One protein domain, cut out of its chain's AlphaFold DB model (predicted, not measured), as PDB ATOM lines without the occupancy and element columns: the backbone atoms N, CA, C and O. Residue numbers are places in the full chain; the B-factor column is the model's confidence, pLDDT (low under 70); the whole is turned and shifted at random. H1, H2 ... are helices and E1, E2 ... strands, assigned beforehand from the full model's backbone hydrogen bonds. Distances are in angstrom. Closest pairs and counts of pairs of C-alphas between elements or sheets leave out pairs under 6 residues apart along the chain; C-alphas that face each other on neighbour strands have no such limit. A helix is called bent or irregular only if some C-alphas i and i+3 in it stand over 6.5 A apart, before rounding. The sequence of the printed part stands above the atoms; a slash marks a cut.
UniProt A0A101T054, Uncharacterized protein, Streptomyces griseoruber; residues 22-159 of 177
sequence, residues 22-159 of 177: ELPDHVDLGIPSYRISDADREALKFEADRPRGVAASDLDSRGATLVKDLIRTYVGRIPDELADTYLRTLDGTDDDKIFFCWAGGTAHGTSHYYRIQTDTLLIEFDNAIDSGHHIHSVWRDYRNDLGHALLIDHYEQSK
ATOM      1  N   GLU A  22     162.866 165.550 103.006       92.81
ATOM      2  CA  GLU A  22     164.148 165.325 102.325       92.81
ATOM      3  C   GLU A  22     164.165 166.083 100.994       92.81
ATOM      4  O   GLU A  22     163.153 166.174 100.293       92.81
ATOM      5  N   LEU A  23     165.313 166.657 100.646       92.19
ATOM      6  CA  LEU A  23     165.519 167.397  99.402       92.19
ATOM      7  C   LEU A  23     166.570 166.673  98.568       92.19
ATOM      8  O   LEU A  23     167.596 166.291  99.130       92.19
ATOM      9  N   PRO A  24     166.391 166.561  97.241       90.56
ATOM     10  CA  PRO A  24     167.485 166.097  96.410       90.56
ATOM     11  C   PRO A  24     168.633 167.113  96.458       90.56
ATOM     12  O   PRO A  24     168.426 168.331  96.593       90.56
ATOM     13  N   ASP A  25     169.856 166.614  96.341       88.31
ATOM     14  CA  ASP A  25     171.037 167.460  96.221       88.31
ATOM     15  C   ASP A  25     171.018 168.214  94.889       88.31
ATOM     16  O   ASP A  25     170.494 167.734  93.886       88.31
ATOM     17  N   HIS A  26     171.633 169.400  94.844       88.44
ATOM     18  CA  HIS A  26     171.812 170.109  93.572       88.44
ATOM     19  C   HIS A  26     172.616 169.299  92.561       88.44
ATOM     20  O   HIS A  26     172.416 169.464  91.364       88.44
ATOM     21  N   VAL A  27     173.571 168.507  93.047       84.25
ATOM     22  CA  VAL A  27     174.556 167.761  92.267       84.25
ATOM     23  C   VAL A  27     174.739 166.404  92.928       84.25
ATOM     24  O   VAL A  27     174.894 166.333  94.148       84.25
ATOM     25  N   ASP A  28     174.757 165.347  92.124       76.06
ATOM     26  CA  ASP A  28     174.992 163.996  92.617       76.06
ATOM     27  C   ASP A  28     176.490 163.711  92.908       76.06
ATOM     28  O   ASP A  28     177.393 164.291  92.290       76.06
ATOM     29  N   LEU A  29     176.764 162.822  93.877       66.06
ATOM     30  CA  LEU A  29     178.097 162.415  94.334       66.06
ATOM     31  C   LEU A  29     178.824 161.615  93.245       66.06
ATOM     32  O   LEU A  29     178.895 160.393  93.273       66.06
ATOM     33  N   GLY A  30     179.438 162.335  92.312       71.56
ATOM     34  CA  GLY A  30     180.247 161.742  91.247       71.56
ATOM     35  C   GLY A  30     179.966 162.313  89.866       71.56
ATOM     36  O   GLY A  30     180.719 162.017  88.941       71.56
ATOM     37  N   ILE A  31     178.947 163.175  89.721       81.19
ATOM     38  CA  ILE A  31     178.541 163.720  88.417       81.19
ATOM     39  C   ILE A  31     178.377 165.252  88.487       81.19
ATOM     40  O   ILE A  31     177.267 165.770  88.390       81.19
ATOM     41  N   PRO A  32     179.477 166.029  88.611       81.69
ATOM     42  CA  PRO A  32     179.409 167.490  88.748       81.69
ATOM     43  C   PRO A  32     178.729 168.224  87.586       81.69
ATOM     44  O   PRO A  32     178.309 169.372  87.740       81.69
ATOM     45  N   SER A  33     178.667 167.587  86.415       84.25
ATOM     46  CA  SER A  33     178.052 168.121  85.201       84.25
ATOM     47  C   SER A  33     176.525 168.036  85.198       84.25
ATOM     48  O   SER A  33     175.900 168.779  84.444       84.25
ATOM     49  N   TYR A  34     175.921 167.174  86.021       87.56
ATOM     50  CA  TYR A  34     174.469 167.060  86.136       87.56
ATOM     51  C   TYR A  34     173.987 167.850  87.352       87.56
ATOM     52  O   TYR A  34     174.389 167.580  88.484       87.56
ATOM     53  N   ARG A  35     173.139 168.857  87.118       90.31
ATOM     54  CA  ARG A  35     172.656 169.760  88.166       90.31
ATOM     55  C   ARG A  35     171.170 170.042  88.016       90.31
ATOM     56  O   ARG A  35     170.721 170.396  86.929       90.31
ATOM     57  N   ILE A  36     170.453 169.985  89.132       91.75
ATOM     58  CA  ILE A  36     169.057 170.417  89.238       91.75
ATOM     59  C   ILE A  36     168.963 171.801  89.901       91.75
ATOM     60  O   ILE A  36     169.830 172.198  90.689       91.75
ATOM     61  N   SER A  37     167.927 172.566  89.560       94.19
ATOM     62  CA  SER A  37     167.679 173.896  90.128       94.19
ATOM     63  C   SER A  37     167.009 173.820  91.505       94.19
ATOM     64  O   SER A  37     166.465 172.789  91.888       94.19
ATOM     65  N   ASP A  38     166.974 174.927  92.254       95.12
ATOM     66  CA  ASP A  38     166.191 174.982  93.502       95.12
ATOM     67  C   ASP A  38     164.691 174.756  93.272       95.12
ATOM     68  O   ASP A  38     164.020 174.177  94.126       95.12
ATOM     69  N   ALA A  39     164.170 175.158  92.109       95.38
ATOM     70  CA  ALA A  39     162.785 174.895  91.742       95.38
ATOM     71  C   ALA A  39     162.530 173.392  91.548       95.38
ATOM     72  O   ALA A  39     161.524 172.881  92.035       95.38
ATOM     73  N   ASP A  40     163.461 172.678  90.904       94.88
ATOM     74  CA  ASP A  40     163.387 171.217  90.764       94.88
ATOM     75  C   ASP A  40     163.450 170.539  92.136       94.88
ATOM     76  O   ASP A  40     162.642 169.662  92.432       94.88
ATOM     77  N   ARG A  41     164.360 170.992  93.008       94.31
ATOM     78  CA  ARG A  41     164.515 170.457  94.368       94.31
ATOM     79  C   ARG A  41     163.251 170.625  95.199       94.31
ATOM     80  O   ARG A  41     162.819 169.677  95.846       94.31
ATOM     81  N   GLU A  42     162.634 171.801  95.162       94.75
ATOM     82  CA  GLU A  42     161.383 172.059  95.881       94.75
ATOM     83  C   GLU A  42     160.203 171.263  95.300       94.75
ATOM     84  O   GLU A  42     159.360 170.764  96.054       94.75
ATOM     85  N   ALA A  43     160.151 171.100  93.973       94.56
ATOM     86  CA  ALA A  43     159.131 170.289  93.311       94.56
ATOM     87  C   ALA A  43     159.251 168.799  93.677       94.56
ATOM     88  O   ALA A  43     158.237 168.137  93.895       94.56
ATOM     89  N   LEU A  44     160.483 168.297  93.783       94.88
ATOM     90  CA  LEU A  44     160.805 166.895  94.058       94.88
ATOM     91  C   LEU A  44     160.932 166.546  95.538       94.88
ATOM     92  O   LEU A  44     160.985 165.360  95.881       94.88
ATOM     93  N   LYS A  45     160.956 167.555  96.412       94.56
ATOM     94  CA  LYS A  45     161.039 167.407  97.864       94.56
ATOM     95  C   LYS A  45     160.134 166.281  98.353       94.56
ATOM     96  O   LYS A  45     158.950 166.214  98.014       94.56
ATOM     97  N   PHE A  46     160.704 165.384  99.134       95.56
ATOM     98  CA  PHE A  46     159.946 164.411  99.893       95.56
ATOM     99  C   PHE A  46     159.371 165.112 101.125       95.56
ATOM    100  O   PHE A  46     160.097 165.792 101.845       95.56
ATOM    101  N   GLU A  47     158.072 164.951 101.359       95.31
ATOM    102  CA  GLU A  47     157.398 165.352 102.595       95.31
ATOM    103  C   GLU A  47     156.550 164.159 103.050       95.31
ATOM    104  O   GLU A  47     155.662 163.719 102.316       95.31
ATOM    105  N   ALA A  48     156.813 163.636 104.247       92.75
ATOM    106  CA  ALA A  48     156.102 162.472 104.779       92.75
ATOM    107  C   ALA A  48     154.592 162.741 104.916       92.75
ATOM    108  O   ALA A  48     153.772 161.925 104.511       92.75
ATOM    109  N   ASP A  49     154.237 163.929 105.418       93.94
ATOM    110  CA  ASP A  49     152.852 164.311 105.727       93.94
ATOM    111  C   ASP A  49     152.101 164.929 104.538       93.94
ATOM    112  O   ASP A  49     150.885 165.117 104.587       93.94
ATOM    113  N   ARG A  50     152.823 165.305 103.477       95.69
ATOM    114  CA  ARG A  50     152.245 165.959 102.298       95.69
ATOM    115  C   ARG A  50     152.906 165.442 101.020       95.69
ATOM    116  O   ARG A  50     153.675 166.181 100.391       95.69
ATOM    117  N   PRO A  51     152.614 164.183 100.645       96.25
ATOM    118  CA  PRO A  51     153.211 163.553  99.478       96.25
ATOM    119  C   PRO A  51     153.067 164.427  98.227       96.25
ATOM    120  O   PRO A  51     152.064 165.112  98.020       96.25
ATOM    121  N   ARG A  52     154.099 164.418  97.382       95.81
ATOM    122  CA  ARG A  52     154.071 165.075  96.068       95.81
ATOM    123  C   ARG A  52     153.474 164.142  95.020       95.81
ATOM    124  O   ARG A  52     153.600 162.927  95.135       95.81
ATOM    125  N   GLY A  53     152.939 164.731  93.953       95.75
ATOM    126  CA  GLY A  53     152.388 163.994  92.821       95.75
ATOM    127  C   GLY A  53     150.870 163.875  92.883       95.75
ATOM    128  O   GLY A  53     150.202 164.785  93.368       95.75
ATOM    129  N   VAL A  54     150.348 162.775  92.349       97.69
ATOM    130  CA  VAL A  54     148.911 162.482  92.260       97.69
ATOM    131  C   VAL A  54     148.568 161.297  93.153       97.69
ATOM    132  O   VAL A  54     149.341 160.338  93.211       97.69
ATOM    133  N   ALA A  55     147.434 161.355  93.852       98.44
ATOM    134  CA  ALA A  55     146.925 160.192  94.568       98.44
ATOM    135  C   ALA A  55     146.404 159.153  93.564       98.44
ATOM    136  O   ALA A  55     145.927 159.509  92.485       98.44
ATOM    137  N   ALA A  56     146.455 157.867  93.908       98.44
ATOM    138  CA  ALA A  56     145.906 156.816  93.058       98.44
ATOM    139  C   ALA A  56     144.387 156.973  92.887       98.44
ATOM    140  O   ALA A  56     143.863 156.636  91.831       98.44
ATOM    141  N   SER A  57     143.701 157.560  93.872       98.31
ATOM    142  CA  SER A  57     142.273 157.890  93.800       98.31
ATOM    143  C   SER A  57     141.939 159.010  92.805       98.31
ATOM    144  O   SER A  57     140.792 159.102  92.371       98.31
ATOM    145  N   ASP A  58     142.924 159.826  92.415       98.38
ATOM    146  CA  ASP A  58     142.776 160.874  91.395       98.38
ATOM    147  C   ASP A  58     143.090 160.363  89.974       98.38
ATOM    148  O   ASP A  58     142.899 161.084  88.989       98.38
ATOM    149  N   LEU A  59     143.593 159.129  89.847       97.88
ATOM    150  CA  LEU A  59     143.854 158.474  88.567       97.88
ATOM    151  C   LEU A  59     142.606 157.743  88.056       97.88
ATOM    152  O   LEU A  59     141.698 157.392  88.807       97.88
ATOM    153  N   ASP A  60     142.578 157.452  86.753       98.12
ATOM    154  CA  ASP A  60     141.609 156.487  86.235       98.12
ATOM    155  C   ASP A  60     141.907 155.067  86.762       98.12
ATOM    156  O   ASP A  60     142.980 154.777  87.302       98.12
ATOM    157  N   SER A  61     140.953 154.149  86.593       97.06
ATOM    158  CA  SER A  61     141.075 152.777  87.106       97.06
ATOM    159  C   SER A  61     142.318 152.047  86.586       97.06
ATOM    160  O   SER A  61     142.902 151.218  87.290       97.06
ATOM    161  N   ARG A  62     142.757 152.373  85.365       97.94
ATOM    162  CA  ARG A  62     143.971 151.817  84.774       97.94
ATOM    163  C   ARG A  62     145.217 152.375  85.459       97.94
ATOM    164  O   ARG A  62     146.104 151.597  85.793       97.94
ATOM    165  N   GLY A  63     145.292 153.685  85.670       97.94
ATOM    166  CA  GLY A  63     146.393 154.355  86.356       97.94
ATOM    167  C   GLY A  63     146.541 153.881  87.798       97.94
ATOM    168  O   GLY A  63     147.638 153.495  88.194       97.94
ATOM    169  N   ALA A  64     145.437 153.808  88.546       97.94
ATOM    170  CA  ALA A  64     145.432 153.283  89.912       97.94
ATOM    171  C   ALA A  64     145.957 151.835  89.967       97.94
ATOM    172  O   ALA A  64     146.802 151.502  90.802       97.94
ATOM    173  N   THR A  65     145.525 150.989  89.025       98.00
ATOM    174  CA  THR A  65     146.016 149.605  88.904       98.00
ATOM    175  C   THR A  65     147.516 149.566  88.605       98.00
ATOM    176  O   THR A  65     148.251 148.856  89.285       98.00
ATOM    177  N   LEU A  66     147.996 150.378  87.655       98.19
ATOM    178  CA  LEU A  66     149.415 150.431  87.288       98.19
ATOM    179  C   LEU A  66     150.312 150.846  88.459       98.19
ATOM    180  O   LEU A  66     151.371 150.250  88.649       98.19
ATOM    181  N   VAL A  67     149.902 151.831  89.262       98.19
ATOM    182  CA  VAL A  67     150.673 152.243  90.447       98.19
ATOM    183  C   VAL A  67     150.769 151.095  91.453       98.19
ATOM    184  O   VAL A  67     151.855 150.813  91.957       98.19
ATOM    185  N   LYS A  68     149.669 150.378  91.710       98.00
ATOM    186  CA  LYS A  68     149.690 149.206  92.597       98.00
ATOM    187  C   LYS A  68     150.552 148.077  92.037       98.00
ATOM    188  O   LYS A  68     151.307 147.470  92.789       98.00
ATOM    189  N   ASP A  69     150.503 147.823  90.735       98.38
ATOM    190  CA  ASP A  69     151.321 146.789  90.093       98.38
ATOM    191  C   ASP A  69     152.818 147.116  90.135       98.38
ATOM    192  O   ASP A  69     153.640 146.211  90.313       98.38
ATOM    193  N   LEU A  70     153.188 148.400  90.072       98.12
ATOM    194  CA  LEU A  70     154.555 148.825  90.369       98.12
ATOM    195  C   LEU A  70     154.934 148.441  91.803       98.12
ATOM    196  O   LEU A  70     155.953 147.780  91.987       98.12
ATOM    197  N   ILE A  71     154.108 148.756  92.808       98.00
ATOM    198  CA  ILE A  71     154.384 148.370  94.206       98.00
ATOM    199  C   ILE A  71     154.563 146.851  94.327       98.00
ATOM    200  O   ILE A  71     155.563 146.397  94.887       98.00
ATOM    201  N   ARG A  72     153.655 146.058  93.739       97.94
ATOM    202  CA  ARG A  72     153.748 144.587  93.724       97.94
ATOM    203  C   ARG A  72     155.049 144.098  93.093       97.94
ATOM    204  O   ARG A  72     155.665 143.173  93.611       97.94
ATOM    205  N   THR A  73     155.498 144.750  92.023       97.75
ATOM    206  CA  THR A  73     156.760 144.432  91.343       97.75
ATOM    207  C   THR A  73     157.974 144.655  92.248       97.75
ATOM    208  O   THR A  73     158.933 143.890  92.181       97.75
ATOM    209  N   TYR A  74     157.961 145.682  93.101       97.25
ATOM    210  CA  TYR A  74     159.028 145.912  94.081       97.25
ATOM    211  C   TYR A  74     158.979 144.934  95.243       97.25
ATOM    212  O   TYR A  74     159.992 144.309  95.556       97.25
ATOM    213  N   VAL A  75     157.800 144.772  95.835       95.75
ATOM    214  CA  VAL A  75     157.586 143.892  96.983       95.75
ATOM    215  C   VAL A  75     157.860 142.432  96.623       95.75
ATOM    216  O   VAL A  75     158.510 141.738  97.389       95.75
ATOM    217  N   GLY A  76     157.471 141.971  95.433       96.19
ATOM    218  CA  GLY A  76     157.682 140.589  94.986       96.19
ATOM    219  C   GLY A  76     159.141 140.192  94.723       96.19
ATOM    220  O   GLY A  76     159.389 139.094  94.240       96.19
ATOM    221  N   ARG A  77     160.120 141.070  94.988       94.31
ATOM    222  CA  ARG A  77     161.560 140.764  94.858       94.31
ATOM    223  C   ARG A  77     162.181 140.190  96.132       94.31
ATOM    224  O   ARG A  77     163.343 139.788  96.099       94.31
ATOM    225  N   ILE A  78     161.451 140.189  97.245       92.69
ATOM    226  CA  ILE A  78     161.885 139.586  98.515       92.69
ATOM    227  C   ILE A  78     161.237 138.202  98.696       92.69
ATOM    228  O   ILE A  78     160.341 137.869  97.925       92.69
ATOM    229  N   PRO A  79     161.657 137.390  99.690       96.25
ATOM    230  CA  PRO A  79     161.039 136.090  99.948       96.25
ATOM    231  C   PRO A  79     159.516 136.174 100.092       96.25
ATOM    232  O   PRO A  79     159.015 137.062 100.786       96.25
ATOM    233  N   ASP A  80     158.805 135.223  99.483       96.56
ATOM    234  CA  ASP A  80     157.341 135.227  99.341       96.56
ATOM    235  C   ASP A  80     156.604 135.462 100.667       96.56
ATOM    236  O   ASP A  80     155.703 136.291 100.743       96.56
ATOM    237  N   GLU A  81     157.049 134.827 101.755       94.94
ATOM    238  CA  GLU A  81     156.457 134.976 103.094       94.94
ATOM    239  C   GLU A  81     156.454 136.438 103.589       94.94
ATOM    240  O   GLU A  81     155.503 136.910 104.227       94.94
ATOM    241  N   LEU A  82     157.526 137.175 103.283       92.94
ATOM    242  CA  LEU A  82     157.637 138.596 103.597       92.94
ATOM    243  C   LEU A  82     156.837 139.429 102.599       92.94
ATOM    244  O   LEU A  82     156.104 140.325 103.022       92.94
ATOM    245  N   ALA A  83     156.943 139.122 101.303       96.06
ATOM    246  CA  ALA A  83     156.209 139.815 100.251       96.06
ATOM    247  C   ALA A  83     154.699 139.802 100.535       96.06
ATOM    248  O   ALA A  83     154.076 140.862 100.567       96.06
ATOM    249  N   ASP A  84     154.135 138.645 100.883       96.56
ATOM    250  CA  ASP A  84     152.726 138.469 101.240       96.56
ATOM    251  C   ASP A  84     152.276 139.386 102.386       96.56
ATOM    252  O   ASP A  84     151.131 139.838 102.427       96.56
ATOM    253  N   THR A  85     153.168 139.693 103.332       94.19
ATOM    254  CA  THR A  85     152.866 140.603 104.446       94.19
ATOM    255  C   THR A  85     152.710 142.049 103.972       94.19
ATOM    256  O   THR A  85     151.767 142.738 104.377       94.19
ATOM    257  N   TYR A  86     153.582 142.501 103.072       94.56
ATOM    258  CA  TYR A  86     153.466 143.824 102.460       94.56
ATOM    259  C   TYR A  86     152.295 143.898 101.479       94.56
ATOM    260  O   TYR A  86     151.580 144.896 101.474       94.56
ATOM    261  N   LEU A  87     152.043 142.839 100.705       95.44
ATOM    262  CA  LEU A  87     150.920 142.775  99.768       95.44
ATOM    263  C   LEU A  87     149.569 142.832 100.489       95.44
ATOM    264  O   LEU A  87     148.710 143.607 100.088       95.44
ATOM    265  N   ARG A  88     149.407 142.118 101.613       95.88
ATOM    266  CA  ARG A  88     148.204 142.251 102.457       95.88
ATOM    267  C   ARG A  88     148.019 143.663 103.007       95.88
ATOM    268  O   ARG A  88     146.886 144.114 103.130       95.88
ATOM    269  N   THR A  89     149.114 144.337 103.362       93.81
ATOM    270  CA  THR A  89     149.057 145.738 103.805       93.81
ATOM    271  C   THR A  89     148.570 146.621 102.658       93.81
ATOM    272  O   THR A  89     147.600 147.345 102.837       93.81
ATOM    273  N   LEU A  90     149.173 146.480 101.471       95.12
ATOM    274  CA  LEU A  90     148.810 147.224 100.264       95.12
ATOM    275  C   LEU A  90     147.345 147.018  99.857       95.12
ATOM    276  O   LEU A  90     146.678 147.978  99.481       95.12
ATOM    277  N   ASP A  91     146.839 145.788  99.919       94.25
ATOM    278  CA  ASP A  91     145.451 145.484  99.558       94.25
ATOM    279  C   ASP A  91     144.440 146.107 100.543       94.25
ATOM    280  O   ASP A  91     143.287 146.330 100.177       94.25
ATOM    281  N   GLY A  92     144.870 146.413 101.774       94.56
ATOM    282  CA  GLY A  92     144.098 147.166 102.766       94.56
ATOM    283  C   GLY A  92     144.337 148.681 102.749       94.56
ATOM    284  O   GLY A  92     143.706 149.388 103.531       94.56
ATOM    285  N   THR A  93     145.243 149.184 101.906       95.44
ATOM    286  CA  THR A  93     145.545 150.615 101.778       95.44
ATOM    287  C   THR A  93     144.573 151.277 100.802       95.44
ATOM    288  O   THR A  93     144.465 150.870  99.642       95.44
ATOM    289  N   ASP A  94     143.900 152.334 101.259       97.25
ATOM    290  CA  ASP A  94     143.024 153.151 100.419       97.25
ATOM    291  C   ASP A  94     143.813 153.885  99.320       97.25
ATOM    292  O   ASP A  94     144.950 154.326  99.514       97.25
ATOM    293  N   ASP A  95     143.193 154.073  98.153       97.50
ATOM    294  CA  ASP A  95     143.840 154.700  96.989       97.50
ATOM    295  C   ASP A  95     144.240 156.167  97.234       97.50
ATOM    296  O   ASP A  95     145.171 156.670  96.603       97.50
ATOM    297  N   ASP A  96     143.592 156.854  98.180       97.81
ATOM    298  CA  ASP A  96     143.949 158.217  98.597       97.81
ATOM    299  C   ASP A  96     145.217 158.271  99.471       97.81
ATOM    300  O   ASP A  96     145.702 159.358  99.791       97.81
ATOM    301  N   LYS A  97     145.760 157.111  99.866       97.75
ATOM    302  CA  LYS A  97     147.023 156.975 100.605       97.75
ATOM    303  C   LYS A  97     148.194 156.568  99.727       97.75
ATOM    304  O   LYS A  97     149.304 156.477 100.239       97.75
ATOM    305  N   ILE A  98     147.984 156.338  98.433       98.44
ATOM    306  CA  ILE A  98     149.032 155.925  97.500       98.44
ATOM    307  C   ILE A  98     149.311 157.082  96.548       98.44
ATOM    308  O   ILE A  98     148.449 157.458  95.764       98.44
ATOM    309  N   PHE A  99     150.519 157.635  96.584       98.62
ATOM    310  CA  PHE A  99     150.890 158.806  95.792       98.62
ATOM    311  C   PHE A  99     151.977 158.472  94.782       98.62
ATOM    312  O   PHE A  99     152.990 157.876  95.138       98.62
ATOM    313  N   PHE A 100     151.785 158.904  93.537       98.50
ATOM    314  CA  PHE A 100     152.739 158.755  92.444       98.50
ATOM    315  C   PHE A 100     153.282 160.119  92.005       98.50
ATOM    316  O   PHE A 100     152.530 160.998  91.583       98.50
ATOM    317  N   CYS A 101     154.601 160.292  92.071       97.56
ATOM    318  CA  CYS A 101     155.314 161.491  91.636       97.56
ATOM    319  C   CYS A 101     156.227 161.165  90.449       97.56
ATOM    320  O   CYS A 101     156.828 160.095  90.423       97.56
ATOM    321  N   TRP A 102     156.354 162.093  89.496       96.94
ATOM    322  CA  TRP A 102     157.162 161.946  88.285       96.94
ATOM    323  C   TRP A 102     158.021 163.186  88.032       96.94
ATOM    324  O   TRP A 102     157.564 164.313  88.244       96.94
ATOM    325  N   ALA A 103     159.221 162.985  87.497       96.06
ATOM    326  CA  ALA A 103     160.060 164.036  86.931       96.06
ATOM    327  C   ALA A 103     160.812 163.542  85.690       96.06
ATOM    328  O   ALA A 103     161.049 162.349  85.523       96.06
ATOM    329  N   GLY A 104     161.212 164.474  84.825       94.12
ATOM    330  CA  GLY A 104     161.888 164.170  83.566       94.12
ATOM    331  C   GLY A 104     160.950 163.866  82.392       94.12
ATOM    332  O   GLY A 104     159.755 164.176  82.409       94.12
ATOM    333  N   GLY A 105     161.525 163.325  81.319       93.25
ATOM    334  CA  GLY A 105     160.844 163.122  80.041       93.25
ATOM    335  C   GLY A 105     159.874 161.944  80.075       93.25
ATOM    336  O   GLY A 105     160.119 160.957  80.745       93.25
ATOM    337  N   THR A 106     158.765 162.033  79.339       92.81
ATOM    338  CA  THR A 106     157.728 160.981  79.270       92.81
ATOM    339  C   THR A 106     157.879 160.051  78.064       92.81
ATOM    340  O   THR A 106     157.126 159.091  77.915       92.81
ATOM    341  N   ALA A 107     158.836 160.339  77.179       91.25
ATOM    342  CA  ALA A 107     159.147 159.488  76.040       91.25
ATOM    343  C   ALA A 107     160.060 158.333  76.468       91.25
ATOM    344  O   ALA A 107     160.929 158.485  77.328       91.25
ATOM    345  N   HIS A 108     159.891 157.175  75.833       85.56
ATOM    346  CA  HIS A 108     160.752 156.023  76.076       85.56
ATOM    347  C   HIS A 108     162.230 156.363  75.813       85.56
ATOM    348  O   HIS A 108     162.543 157.020  74.820       85.56
ATOM    349  N   GLY A 109     163.130 155.886  76.679       85.38
ATOM    350  CA  GLY A 109     164.571 156.135  76.560       85.38
ATOM    351  C   GLY A 109     164.985 157.574  76.878       85.38
ATOM    352  O   GLY A 109     166.022 158.022  76.408       85.38
ATOM    353  N   THR A 110     164.162 158.322  77.621       90.88
ATOM    354  CA  THR A 110     164.542 159.640  78.146       90.88
ATOM    355  C   THR A 110     164.779 159.579  79.645       90.88
ATOM    356  O   THR A 110     164.218 158.723  80.331       90.88
ATOM    357  N   SER A 111     165.609 160.489  80.151       92.62
ATOM    358  CA  SER A 111     165.882 160.613  81.579       92.62
ATOM    359  C   SER A 111     164.601 160.862  82.374       92.62
ATOM    360  O   SER A 111     163.864 161.807  82.070       92.62
ATOM    361  N   HIS A 112     164.346 160.044  83.393       95.12
ATOM    362  CA  HIS A 112     163.146 160.157  84.219       95.12
ATOM    363  C   HIS A 112     163.347 159.615  85.628       95.12
ATOM    364  O   HIS A 112     164.247 158.826  85.895       95.12
ATOM    365  N   TYR A 113     162.457 160.041  86.512       96.44
ATOM    366  CA  TYR A 113     162.377 159.621  87.897       96.44
ATOM    367  C   TYR A 113     160.915 159.428  88.269       96.44
ATOM    368  O   TYR A 113     160.050 160.194  87.828       96.44
ATOM    369  N   TYR A 114     160.648 158.450  89.127       97.50
ATOM    370  CA  TYR A 114     159.373 158.385  89.818       97.50
ATOM    371  C   TYR A 114     159.521 157.963  91.271       97.50
ATOM    372  O   TYR A 114     160.464 157.278  91.669       97.50
ATOM    373  N   ARG A 115     158.523 158.351  92.061       97.94
ATOM    374  CA  ARG A 115     158.378 157.956  93.457       97.94
ATOM    375  C   ARG A 115     156.966 157.484  93.725       97.94
ATOM    376  O   ARG A 115     156.015 158.151  93.323       97.94
ATOM    377  N   ILE A 116     156.851 156.369  94.436       98.44
ATOM    378  CA  ILE A 116     155.598 155.905  95.022       98.44
ATOM    379  C   ILE A 116     155.719 156.040  96.533       98.44
ATOM    380  O   ILE A 116     156.647 155.500  97.134       98.44
ATOM    381  N   GLN A 117     154.799 156.777  97.140       97.88
ATOM    382  CA  GLN A 117     154.751 157.003  98.579       97.88
ATOM    383  C   GLN A 117     153.415 156.503  99.118       97.88
ATOM    384  O   GLN A 117     152.360 156.854  98.593       97.88
ATOM    385  N   THR A 118     153.481 155.688 100.163       96.44
ATOM    386  CA  THR A 118     152.323 155.243 100.946       96.44
ATOM    387  C   THR A 118     152.489 155.682 102.401       96.44
ATOM    388  O   THR A 118     153.381 156.468 102.714       96.44
ATOM    389  N   ASP A 119     151.652 155.191 103.307       92.44
ATOM    390  CA  ASP A 119     151.821 155.366 104.752       92.44
ATOM    391  C   ASP A 119     152.934 154.483 105.349       92.44
ATOM    392  O   ASP A 119     153.449 154.767 106.430       92.44
ATOM    393  N   THR A 120     153.315 153.413 104.650       91.50
ATOM    394  CA  THR A 120     154.208 152.365 105.166       91.50
ATOM    395  C   THR A 120     155.444 152.138 104.303       91.50
ATOM    396  O   THR A 120     156.490 151.764 104.827       91.50
ATOM    397  N   LEU A 121     155.348 152.394 103.001       94.38
ATOM    398  CA  LEU A 121     156.388 152.156 102.006       94.38
ATOM    399  C   LEU A 121     156.728 153.411 101.204       94.38
ATOM    400  O   LEU A 121     155.842 154.145 100.757       94.38
ATOM    401  N   LEU A 122     158.022 153.558 100.926       96.38
ATOM    402  CA  LEU A 122     158.584 154.422  99.898       96.38
ATOM    403  C   LEU A 122     159.194 153.565  98.791       96.38
ATOM    404  O   LEU A 122     159.953 152.647  99.083       96.38
ATOM    405  N   ILE A 123     158.950 153.909  97.533       97.25
ATOM    406  CA  ILE A 123     159.686 153.389  96.378       97.25
ATOM    407  C   ILE A 123     160.200 154.586  95.587       97.25
ATOM    408  O   ILE A 123     159.418 155.468  95.243       97.25
ATOM    409  N   GLU A 124     161.488 154.602  95.263       97.12
ATOM    410  CA  GLU A 124     162.079 155.559  94.332       97.12
ATOM    411  C   GLU A 124     162.752 154.810  93.182       97.12
ATOM    412  O   GLU A 124     163.433 153.798  93.368       97.12
ATOM    413  N   PHE A 125     162.549 155.327  91.980       96.44
ATOM    414  CA  PHE A 125     163.208 154.894  90.763       96.44
ATOM    415  C   PHE A 125     163.845 156.114  90.127       96.44
ATOM    416  O   PHE A 125     163.175 157.123  89.900       96.44
ATOM    417  N   ASP A 126     165.119 155.990  89.805       93.31
ATOM    418  CA  ASP A 126     165.887 157.015  89.134       93.31
ATOM    419  C   ASP A 126     166.542 156.437  87.879       93.31
ATOM    420  O   ASP A 126     167.118 155.349  87.874       93.31
ATOM    421  N   ASN A 127     166.411 157.180  86.793       93.50
ATOM    422  CA  ASN A 127     167.060 156.942  85.526       93.50
ATOM    423  C   ASN A 127     167.403 158.288  84.873       93.50
ATOM    424  O   ASN A 127     167.024 158.560  83.734       93.50
ATOM    425  N   ALA A 128     168.031 159.189  85.622       88.31
ATOM    426  CA  ALA A 128     168.323 160.544  85.172       88.31
ATOM    427  C   ALA A 128     169.604 160.667  84.333       88.31
ATOM    428  O   ALA A 128     169.707 161.563  83.488       88.31
ATOM    429  N   ILE A 129     170.578 159.781  84.541       84.38
ATOM    430  CA  ILE A 129     171.921 159.888  83.955       84.38
ATOM    431  C   ILE A 129     172.085 158.985  82.723       84.38
ATOM    432  O   ILE A 129     171.221 158.168  82.411       84.38
ATOM    433  N   ASP A 130     173.186 159.168  81.989       82.62
ATOM    434  CA  ASP A 130     173.507 158.410  80.766       82.62
ATOM    435  C   ASP A 130     172.349 158.355  79.748       82.62
ATOM    436  O   ASP A 130     172.037 157.324  79.163       82.62
ATOM    437  N   SER A 131     171.658 159.486  79.566       79.81
ATOM    438  CA  SER A 131     170.478 159.599  78.692       79.81
ATOM    439  C   SER A 131     169.344 158.621  79.033       79.81
ATOM    440  O   SER A 131     168.602 158.206  78.149       79.81
ATOM    441  N   GLY A 132     169.193 158.253  80.307       77.88
ATOM    442  CA  GLY A 132     168.158 157.322  80.741       77.88
ATOM    443  C   GLY A 132     168.520 155.853  80.522       77.88
ATOM    444  O   GLY A 132     167.625 155.039  80.276       77.88
ATOM    445  N   HIS A 133     169.805 155.500  80.607       83.12
ATOM    446  CA  HIS A 133     170.294 154.119  80.505       83.12
ATOM    447  C   HIS A 133     171.008 153.611  81.771       83.12
ATOM    448  O   HIS A 133     171.640 152.554  81.743       83.12
ATOM    449  N   HIS A 134     170.887 154.317  82.895       87.50
ATOM    450  CA  HIS A 134     171.524 153.938  84.154       87.50
ATOM    451  C   HIS A 134     170.496 153.953  85.284       87.50
ATOM    452  O   HIS A 134     170.277 154.966  85.943       87.50
ATOM    453  N   ILE A 135     169.841 152.809  85.469       91.62
ATOM    454  CA  ILE A 135     168.701 152.683  86.375       91.62
ATOM    455  C   ILE A 135     169.165 152.351  87.784       91.62
ATOM    456  O   ILE A 135     169.820 151.333  88.019       91.62
ATOM    457  N   HIS A 136     168.717 153.169  88.722       91.69
ATOM    458  CA  HIS A 136     168.793 152.971  90.157       91.69
ATOM    459  C   HIS A 136     167.366 152.823  90.694       91.69
ATOM    460  O   HIS A 136     166.440 153.512  90.268       91.69
ATOM    461  N   SER A 137     167.148 151.898  91.624       93.50
ATOM    462  CA  SER A 137     165.892 151.874  92.372       93.50
ATOM    463  C   SER A 137     166.083 151.438  93.814       93.50
ATOM    464  O   SER A 137     166.893 150.552  94.098       93.50
ATOM    465  N   VAL A 138     165.282 152.010  94.704       92.75
ATOM    466  CA  VAL A 138     165.232 151.661  96.120       92.75
ATOM    467  C   VAL A 138     163.780 151.544  96.554       92.75
ATOM    468  O   VAL A 138     162.902 152.241  96.050       92.75
ATOM    469  N   TRP A 139     163.520 150.669  97.517       93.50
ATOM    470  CA  TRP A 139     162.293 150.725  98.294       93.50
ATOM    471  C   TRP A 139     162.632 150.617  99.776       93.50
ATOM    472  O   TRP A 139     163.597 149.946 100.152       93.50
ATOM    473  N   ARG A 140     161.892 151.346 100.608       92.19
ATOM    474  CA  ARG A 140     162.139 151.486 102.043       92.19
ATOM    475  C   ARG A 140     160.828 151.293 102.795       92.19
ATOM    476  O   ARG A 140     159.815 151.888 102.434       92.19
ATOM    477  N   ASP A 141     160.857 150.466 103.834       91.12
ATOM    478  CA  ASP A 141     159.777 150.357 104.817       91.12
ATOM    479  C   ASP A 141     160.013 151.402 105.908       91.12
ATOM    480  O   ASP A 141     161.023 151.345 106.606       91.12
ATOM    481  N   TYR A 142     159.085 152.343 106.084       88.81
ATOM    482  CA  TYR A 142     159.215 153.400 107.092       88.81
ATOM    483  C   TYR A 142     159.303 152.864 108.526       88.81
ATOM    484  O   TYR A 142     159.854 153.533 109.405       88.81
ATOM    485  N   ARG A 143     158.764 151.665 108.779       84.19
ATOM    486  CA  ARG A 143     158.728 151.036 110.107       84.19
ATOM    487  C   ARG A 143     159.981 150.221 110.404       84.19
ATOM    488  O   ARG A 143     160.344 150.087 111.569       84.19
ATOM    489  N   ASN A 144     160.647 149.700 109.377       84.31
ATOM    490  CA  ASN A 144     161.833 148.856 109.520       84.31
ATOM    491  C   ASN A 144     162.952 149.259 108.553       84.31
ATOM    492  O   ASN A 144     163.568 148.440 107.866       84.31
ATOM    493  N   ASP A 145     163.195 150.560 108.503       86.69
ATOM    494  CA  ASP A 145     164.029 151.175 107.493       86.69
ATOM    495  C   ASP A 145     165.483 150.684 107.569       86.69
ATOM    496  O   ASP A 145     166.177 150.936 108.553       86.69
ATOM    497  N   LEU A 146     165.925 149.920 106.563       81.19
ATOM    498  CA  LEU A 146     167.234 149.249 106.523       81.19
ATOM    499  C   LEU A 146     167.575 148.464 107.809       81.19
ATOM    500  O   LEU A 146     168.740 148.362 108.194       81.19
ATOM    501  N   GLY A 147     166.565 147.915 108.494       79.06
ATOM    502  CA  GLY A 147     166.770 147.192 109.750       79.06
ATOM    503  C   GLY A 147     167.237 148.087 110.900       79.06
ATOM    504  O   GLY A 147     167.944 147.613 111.785       79.06
ATOM    505  N   HIS A 148     166.871 149.373 110.899       77.69
ATOM    506  CA  HIS A 148     167.312 150.367 111.882       77.69
ATOM    507  C   HIS A 148     167.224 149.881 113.338       77.69
ATOM    508  O   HIS A 148     168.165 150.088 114.100       77.69
ATOM    509  N   ALA A 149     166.132 149.209 113.720       77.25
ATOM    510  CA  ALA A 149     165.984 148.646 115.064       77.25
ATOM    511  C   ALA A 149     167.054 147.580 115.360       77.25
ATOM    512  O   ALA A 149     167.773 147.700 116.344       77.25
ATOM    513  N   LEU A 150     167.245 146.615 114.453       82.69
ATOM    514  CA  LEU A 150     168.287 145.586 114.573       82.69
ATOM    515  C   LEU A 150     169.693 146.193 114.636       82.69
ATOM    516  O   LEU A 150     170.558 145.689 115.350       82.69
ATOM    517  N   LEU A 151     169.938 147.270 113.885       81.31
ATOM    518  CA  LEU A 151     171.227 147.951 113.878       81.31
ATOM    519  C   LEU A 151     171.474 148.720 115.185       81.31
ATOM    520  O   LEU A 151     172.592 148.692 115.699       81.31
ATOM    521  N   ILE A 152     170.451 149.378 115.744       78.56
ATOM    522  CA  ILE A 152     170.530 149.975 117.084       78.56
ATOM    523  C   ILE A 152     170.789 148.892 118.123       78.56
ATOM    524  O   ILE A 152     171.734 149.046 118.890       78.56
ATOM    525  N   ASP A 153     170.029 147.796 118.111       73.69
ATOM    526  CA  ASP A 153     170.212 146.680 119.042       73.69
ATOM    527  C   ASP A 153     171.639 146.130 118.959       73.69
ATOM    528  O   ASP A 153     172.299 145.936 119.982       73.69
ATOM    529  N   HIS A 154     172.161 145.949 117.739       80.38
ATOM    530  CA  HIS A 154     173.550 145.566 117.522       80.38
ATOM    531  C   HIS A 154     174.511 146.581 118.137       80.38
ATOM    532  O   HIS A 154     175.398 146.178 118.881       80.38
ATOM    533  N   TYR A 155     174.332 147.882 117.882       79.75
ATOM    534  CA  TYR A 155     175.192 148.915 118.455       79.75
ATOM    535  C   TYR A 155     175.074 149.024 119.970       79.75
ATOM    536  O   TYR A 155     176.049 149.359 120.623       79.75
ATOM    537  N   GLU A 156     173.916 148.779 120.568       77.25
ATOM    538  CA  GLU A 156     173.757 148.783 122.021       77.25
ATOM    539  C   GLU A 156     174.453 147.586 122.660       77.25
ATOM    540  O   GLU A 156     175.159 147.747 123.656       77.25
ATOM    541  N   GLN A 157     174.358 146.420 122.027       75.25
ATOM    542  CA  GLN A 157     175.105 145.228 122.422       75.25
ATOM    543  C   GLN A 157     176.613 145.379 122.149       75.25
ATOM    544  O   GLN A 157     177.437 144.878 122.915       75.25
ATOM    545  N   SER A 158     176.987 146.120 121.098       71.88
ATOM    546  CA  SER A 158     178.368 146.381 120.685       71.88
ATOM    547  C   SER A 158     178.953 147.672 121.261       71.88
ATOM    548  O   SER A 158     180.126 147.934 121.032       71.88
ATOM    549  N   LYS A 159     178.208 148.496 122.011       55.28
ATOM    550  CA  LYS A 159     178.711 149.704 122.710       55.28
ATOM    551  C   LYS A 159     179.710 149.360 123.816       55.28
ATOM    552  O   LYS A 159     180.379 150.246 124.335       55.28
TER     553      LYS A 159
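Overview. This is residues 22 to 159 of the 177 residues of an uncharacterized protein of Streptomyces griseoruber (UniProt A0A101T054). A four-stranded antiparallel wall has H2 crossing one face, with H3 folded back along H2. H1 lies near the E1 edge, and residues 146 to 159, mostly H4, stick out as an arm. The printed part has 138 residues, with H1 H2 H3 E1 E2 E3 E4 H4 along the chain, sheet order E1 E2 E3 E4, and a mixed class of helices and strands. It is only just compact, close to loose, with a radius of gyration of the C-alphas of 16.7 A and spans of 46 by 43 by 28 A.

Arrangement. H1, residues 38 to 44, only grazes the sheet; its Leu 44 and Ala 103 of E1, residues 99 to 104, have the closest C-alphas, 7.7 A. H2, residues 61 to 75, is on the sheet at a height of 9.9 A, in two layers, and runs across the strands at 90 degrees to E1 on the local plane. H2 and H3, residues 80 to 91, form a hairpin and touch, closest at C-alphas of Val 75 and Ala 83, 5.4 A, with a shallow tilt of 27 degrees, opposite ways. E1, E2 (112 to 117), E3 (121 to 127) and E4 (136 to 141) form a meander, each strand the antiparallel neighbour of the one before; N 101 and O 115, N 114 and O 125, and N 124 and O 138 are within hydrogen-bond range at 2.9, 3.0 and 2.9 A. H4, residues 145 to 158, only grazes the sheet. Every O i to N i+4 pair is within range in H1 and H2, 7 of 8 in H3 and 8 of 10 in H4.

Along the chain. H1 begins at C-alpha 38 (166.191, 174.982, 93.502). H2 spans 21.2 A, H3 15.7 A and E3 20.2 A. H4 spans 20.1 A, ends at C-alpha 158 (178.368, 146.381, 120.685), and is irregular: C-alphas 146 and 149 are 8.7 A apart.

Size, cuts and confidence. The farthest C-alphas, of Asp 60 and Lys 159, are 52.5 A apart. The printed part has no cut. The link from H1 to H2 is long, 16 residues. Residues 29 and 159 have pLDDT under 70.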